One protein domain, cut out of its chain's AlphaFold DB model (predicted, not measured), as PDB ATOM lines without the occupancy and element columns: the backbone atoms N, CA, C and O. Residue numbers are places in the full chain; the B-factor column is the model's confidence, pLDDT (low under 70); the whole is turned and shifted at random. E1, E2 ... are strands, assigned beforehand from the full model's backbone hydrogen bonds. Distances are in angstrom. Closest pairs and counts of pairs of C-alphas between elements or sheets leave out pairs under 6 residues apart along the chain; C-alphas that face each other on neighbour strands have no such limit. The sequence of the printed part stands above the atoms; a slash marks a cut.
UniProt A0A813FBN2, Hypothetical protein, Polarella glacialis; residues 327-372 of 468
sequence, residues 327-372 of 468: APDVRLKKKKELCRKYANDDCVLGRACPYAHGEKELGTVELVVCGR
ATOM      1  N   ALA A 327     105.994  92.001 156.628       73.62
ATOM      2  CA  ALA A 327     106.390  93.343 157.038       73.62
ATOM      3  C   ALA A 327     105.774  94.435 156.122       73.62
ATOM      4  O   ALA A 327     105.807  94.329 154.883       73.62
ATOM      5  N   PRO A 328     105.198  95.509 156.699       78.12
ATOM      6  CA  PRO A 328     104.668  96.629 155.929       78.12
ATOM      7  C   PRO A 328     105.747  97.292 155.069       78.12
ATOM      8  O   PRO A 328     106.917  97.341 155.428       78.12
ATOM      9  N   ASP A 329     105.340  97.818 153.913       83.62
ATOM     10  CA  ASP A 329     106.228  98.595 153.052       83.62
ATOM     11  C   ASP A 329     106.392  99.956 153.715       83.62
ATOM     12  O   ASP A 329     105.433 100.722 153.822       83.62
ATOM     13  N   VAL A 330     107.578 100.215 154.247       87.94
ATOM     14  CA  VAL A 330     107.903 101.469 154.915       87.94
ATOM     15  C   VAL A 330     108.743 102.316 153.978       87.94
ATOM     16  O   VAL A 330     109.759 101.879 153.443       87.94
ATOM     17  N   ARG A 331     108.313 103.557 153.769       89.31
ATOM     18  CA  ARG A 331     108.992 104.499 152.887       89.31
ATOM     19  C   ARG A 331     109.121 105.848 153.564       89.31
ATOM     20  O   ARG A 331     108.200 106.323 154.221       89.31
ATOM     21  N   LEU A 332     110.269 106.483 153.358       91.12
ATOM     22  CA  LEU A 332     110.536 107.812 153.875       91.12
ATOM     23  C   LEU A 332     109.627 108.835 153.173       91.12
ATOM     24  O   LEU A 332     109.715 109.020 151.953       91.12
ATOM     25  N   LYS A 333     108.711 109.467 153.918       91.94
ATOM     26  CA  LYS A 333     107.751 110.438 153.368       91.94
ATOM     27  C   LYS A 333     107.556 111.609 154.328       91.94
ATOM     28  O   LYS A 333     107.429 111.430 155.531       91.94
ATOM     29  N   LYS A 334     107.488 112.821 153.769       94.75
ATOM     30  CA  LYS A 334     107.128 114.031 154.519       94.75
ATOM     31  C   LYS A 334     105.656 113.966 154.937       94.75
ATOM     32  O   LYS A 334     104.787 113.863 154.063       94.75
ATOM     33  N   LYS A 335     105.379 114.064 156.238       96.00
ATOM     34  CA  LYS A 335     104.018 114.139 156.793       96.00
ATOM     35  C   LYS A 335     103.418 115.511 156.470       96.00
ATOM     36  O   LYS A 335     103.851 116.520 157.011       96.00
ATOM     37  N   LYS A 336     102.474 115.576 155.525       96.00
ATOM     38  CA  LYS A 336     101.929 116.855 155.015       96.00
ATOM     39  C   LYS A 336     100.645 117.319 155.702       96.00
ATOM     40  O   LYS A 336     100.314 118.491 155.604       96.00
ATOM     41  N   GLU A 337      99.922 116.416 156.354       96.56
ATOM     42  CA  GLU A 337      98.593 116.672 156.918       96.56
ATOM     43  C   GLU A 337      98.476 116.047 158.310       96.56
ATOM     44  O   GLU A 337      99.121 115.030 158.585       96.56
ATOM     45  N   LEU A 338      97.637 116.637 159.169       96.62
ATOM     46  CA  LEU A 338      97.325 116.111 160.499       96.62
ATOM     47  C   LEU A 338      96.441 114.858 160.410       96.62
ATOM     48  O   LEU A 338      95.500 114.772 159.616       96.62
ATOM     49  N   CYS A 339      96.726 113.874 161.256       96.50
ATOM     50  CA  CYS A 339      95.998 112.618 161.319       96.50
ATOM     51  C   CYS A 339      94.636 112.818 161.996       96.50
ATOM     52  O   CYS A 339      94.548 112.925 163.216       96.50
ATOM     53  N   ARG A 340      93.546 112.774 161.219       95.88
ATOM     54  CA  ARG A 340      92.173 112.887 161.759       95.88
ATOM     55  C   ARG A 340      91.823 111.804 162.782       95.88
ATOM     56  O   ARG A 340      91.025 112.050 163.670       95.88
ATOM     57  N   LYS A 341      92.394 110.602 162.646       94.38
ATOM     58  CA  LYS A 341      92.172 109.517 163.614       94.38
ATOM     59  C   LYS A 341      92.891 109.781 164.928       94.38
ATOM     60  O   LYS A 341      92.350 109.459 165.968       94.38
ATOM     61  N   TYR A 342      94.089 110.360 164.870       95.62
ATOM     62  CA  TYR A 342      94.834 110.704 166.075       95.62
ATOM     63  C   TYR A 342      94.166 111.854 166.825       95.62
ATOM     64  O   TYR A 342      94.096 111.813 168.038       95.62
ATOM     65  N   ALA A 343      93.577 112.814 166.104       94.94
ATOM     66  CA  ALA A 343      92.764 113.864 166.717       94.94
ATOM     67  C   ALA A 343      91.548 113.329 167.510       94.94
ATOM     68  O   ALA A 343      91.011 114.051 168.338       94.94
ATOM     69  N   ASN A 344      91.132 112.082 167.257       94.56
ATOM     70  CA  ASN A 344      90.065 111.385 167.978       94.56
ATOM     71  C   ASN A 344      90.607 110.263 168.892       94.56
ATOM     72  O   ASN A 344      89.835 109.390 169.271       94.56
ATOM     73  N   ASP A 345      91.920 110.214 169.150       91.38
ATOM     74  CA  ASP A 345      92.609 109.164 169.925       91.38
ATOM     75  C   ASP A 345      92.454 107.720 169.382       91.38
ATOM     76  O   ASP A 345      92.718 106.735 170.062       91.38
ATOM     77  N   ASP A 346      92.110 107.582 168.098       91.12
ATOM     78  CA  ASP A 346      91.756 106.322 167.419       91.12
ATOM     79  C   ASP A 346      92.873 105.789 166.485       91.12
ATOM     80  O   ASP A 346      92.669 104.874 165.670       91.12
ATOM     81  N   CYS A 347      94.058 106.410 166.488       93.06
ATOM     82  CA  CYS A 347      95.136 106.045 165.567       93.06
ATOM     83  C   CYS A 347      96.031 104.925 166.114       93.06
ATOM     84  O   CYS A 347      96.920 105.163 166.922       93.06
ATOM     85  N   VAL A 348      95.888 103.721 165.559       90.75
ATOM     86  CA  VAL A 348      96.703 102.545 165.930       90.75
ATOM     87  C   VAL A 348      98.080 102.477 165.257       90.75
ATOM     88  O   VAL A 348      98.884 101.618 165.591       90.75
ATOM     89  N   LEU A 349      98.366 103.340 164.274       89.94
ATOM     90  CA  LEU A 349      99.617 103.275 163.497       89.94
ATOM     91  C   LEU A 349     100.816 103.922 164.209       89.94
ATOM     92  O   LEU A 349     101.945 103.794 163.734       89.94
ATOM     93  N   GLY A 350     100.586 104.638 165.314       90.88
ATOM     94  CA  GLY A 350     101.645 105.327 166.053       90.88
ATOM     95  C   GLY A 350     102.485 106.243 165.155       90.88
ATOM     96  O   GLY A 350     101.963 106.896 164.252       90.88
ATOM     97  N   ARG A 351     103.808 106.265 165.362       92.00
ATOM     98  CA  ARG A 351     104.733 107.104 164.573       92.00
ATOM     99  C   ARG A 351     104.795 106.733 163.093       92.00
ATOM    100  O   ARG A 351     105.040 107.605 162.266       92.00
ATOM    101  N   ALA A 352     104.503 105.476 162.759       91.69
ATOM    102  CA  ALA A 352     104.530 104.970 161.390       91.69
ATOM    103  C   ALA A 352     103.314 105.426 160.551       91.69
ATOM    104  O   ALA A 352     103.193 105.077 159.370       91.69
ATOM    105  N   CYS A 353     102.405 106.205 161.151       93.50
ATOM    106  CA  CYS A 353     101.274 106.820 160.477       93.50
ATOM    107  C   CYS A 353     101.737 107.756 159.341       93.50
ATOM    108  O   CYS A 353     102.626 108.582 159.542       93.50
ATOM    109  N   PRO A 354     101.105 107.710 158.153       93.69
ATOM    110  CA  PRO A 354     101.416 108.625 157.051       93.69
ATOM    111  C   PRO A 354     101.046 110.089 157.285       93.69
ATOM    112  O   PRO A 354     101.389 110.946 156.466       93.69
ATOM    113  N   TYR A 355     100.358 110.369 158.383       96.19
ATOM    114  CA  TYR A 355      99.865 111.681 158.764       96.19
ATOM    115  C   TYR A 355     100.483 112.093 160.104       96.19
ATOM    116  O   TYR A 355     100.806 111.242 160.930       96.19
ATOM    117  N   ALA A 356     100.642 113.394 160.320       97.06
ATOM    118  CA  ALA A 356     101.232 113.955 161.531       97.06
ATOM    119  C   ALA A 356     100.287 113.832 162.734       97.06
ATOM    120  O   ALA A 356      99.108 114.170 162.629       97.06
ATOM    121  N   HIS A 357     100.788 113.383 163.886       97.12
ATOM    122  CA  HIS A 357     100.022 113.323 165.141       97.12
ATOM    123  C   HIS A 357      99.990 114.660 165.902       97.12
ATOM    124  O   HIS A 357      99.357 114.802 166.937       97.12
ATOM    125  N   GLY A 358     100.610 115.698 165.361       95.50
ATOM    126  CA  GLY A 358     100.516 117.049 165.888       95.50
ATOM    127  C   GLY A 358     101.315 118.001 165.023       95.50
ATOM    128  O   GLY A 358     102.003 117.584 164.091       95.50
ATOM    129  N   GLU A 359     101.263 119.285 165.351       95.31
ATOM    130  CA  GLU A 359     102.002 120.322 164.621       95.31
ATOM    131  C   GLU A 359     103.516 120.065 164.626       95.31
ATOM    132  O   GLU A 359     104.190 120.344 163.641       95.31
ATOM    133  N   LYS A 360     104.036 119.427 165.685       96.44
ATOM    134  CA  LYS A 360     105.448 119.027 165.804       96.44
ATOM    135  C   LYS A 360     105.893 118.011 164.747       96.44
ATOM    136  O   LYS A 360     107.059 117.991 164.375       96.44
ATOM    137  N   GLU A 361     104.986 117.149 164.289       96.19
ATOM    138  CA  GLU A 361     105.281 116.142 163.260       96.19
ATOM    139  C   GLU A 361     104.938 116.637 161.849       96.19
ATOM    140  O   GLU A 361     105.255 115.977 160.853       96.19
ATOM    141  N   LEU A 362     104.259 117.782 161.741       96.56
ATOM    142  CA  LEU A 362     103.816 118.324 160.470       96.56
ATOM    143  C   LEU A 362     105.022 118.885 159.710       96.56
ATOM    144  O   LEU A 362     105.654 119.858 160.102       96.56
ATOM    145  N   GLY A 363     105.338 118.258 158.585       92.62
ATOM    146  CA  GLY A 363     106.463 118.622 157.739       92.62
ATOM    147  C   GLY A 363     107.757 117.849 158.011       92.62
ATOM    148  O   GLY A 363     108.699 118.002 157.226       92.62
ATOM    149  N   THR A 364     107.793 116.977 159.019       92.94
ATOM    150  CA  THR A 364     108.936 116.091 159.280       92.94
ATOM    151  C   THR A 364     108.952 114.926 158.287       92.94
ATOM    152  O   THR A 364     107.911 114.461 157.808       92.94
ATOM    153  N   VAL A 365     110.155 114.489 157.921       91.62
ATOM    154  CA  VAL A 365     110.398 113.345 157.039       91.62
ATOM    155  C   VAL A 365     110.694 112.133 157.919       91.62
ATOM    156  O   VAL A 365     111.736 112.085 158.560       91.62
ATOM    157  N   GLU A 366     109.780 111.165 157.958       91.94
ATOM    158  CA  GLU A 366     109.904 109.953 158.784       91.94
ATOM    159  C   GLU A 366     109.625 108.689 157.958       91.94
ATOM    160  O   GLU A 366     109.096 108.764 156.839       91.94
ATOM    161  N   LEU A 367     109.998 107.517 158.492       90.00
ATOM    162  CA  LEU A 367     109.604 106.229 157.918       90.00
ATOM    163  C   LEU A 367     108.107 106.022 158.138       90.00
ATOM    164  O   LEU A 367     107.628 105.906 159.262       90.00
ATOM    165  N   VAL A 368     107.377 105.958 157.035       92.00
ATOM    166  CA  VAL A 368     105.922 105.888 157.015       92.00
ATOM    167  C   VAL A 368     105.483 104.606 156.325       92.00
ATOM    168  O   VAL A 368     106.002 104.264 155.260       92.00
ATOM    169  N   VAL A 369     104.462 103.936 156.864       89.56
ATOM    170  CA  VAL A 369     103.835 102.794 156.186       89.56
ATOM    171  C   VAL A 369     103.113 103.269 154.929       89.56
ATOM    172  O   VAL A 369     102.186 104.082 154.972       89.56
ATOM    173  N   CYS A 370     103.530 102.734 153.791       81.94
ATOM    174  CA  CYS A 370     102.922 102.941 152.492       81.94
ATOM    175  C   CYS A 370     102.168 101.672 152.066       81.94
ATOM    176  O   CYS A 370     102.649 100.551 152.191       81.94
ATOM    177  N   GLY A 371     100.940 101.843 151.567       84.25
ATOM    178  CA  GLY A 371     100.113 100.746 151.060       84.25
ATOM    179  C   GLY A 371      98.840 100.475 151.861       84.25
ATOM    180  O   GLY A 371      98.495 101.164 152.821       84.25
ATOM    181  N   ARG A 372      98.081  99.471 151.407       83.31
ATOM    182  CA  ARG A 372      96.823  99.048 152.037       83.31
ATOM    183  C   ARG A 372      97.116  98.058 153.161       83.31
ATOM    184  O   ARG A 372      97.173  96.853 152.921       83.31
TER     185      ARG A 372
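AT A GLANCE: This is residues 327 to 372 of the 468 residues of the protein "Hypothetical protein" of Polarella glacialis (UniProt A0A813FBN2). There is little regular structure here: a two-stranded hairpin of E1 and E2 forms one side of a small body, and the wide looping link between them, residues 335 to 364, folds back on itself to make most of the rest. The printed part has 46 residues, with no named helix and two strands, E1 then E2, antiparallel in one sheet. The class is all strand, with only 12 residues in named elements. The whole is compact, with a radius of gyration of the C-alphas of 9.9 A and spans of 26 by 21 by 13 A.

HOW THE PARTS SIT: E1, residues 329 to 334, and E2, residues 365 to 370, are antiparallel neighbours and a hairpin, with 142 degrees between their directions. C-alphas 334 and 365 face each other at 4.2 A. N 331 and O 368, 2.8 A, and N 370 and O 329, 2.8 A, are within hydrogen-bond range.

IN THESE COORDINATES: E1 runs 15.5 A from C-alpha 329 at (106.228, 98.595, 153.052). E2 runs 13.6 A to C-alpha 370 at (102.922, 102.941, 152.492).

THE WHOLE: The C-alphas of Ala 327 and Glu 359, the two farthest apart, are 28.4 A apart. The link from E1 to E2 is long, with 30 residues. The printed part has no cut, and no printed residue is under 70 in pLDDT.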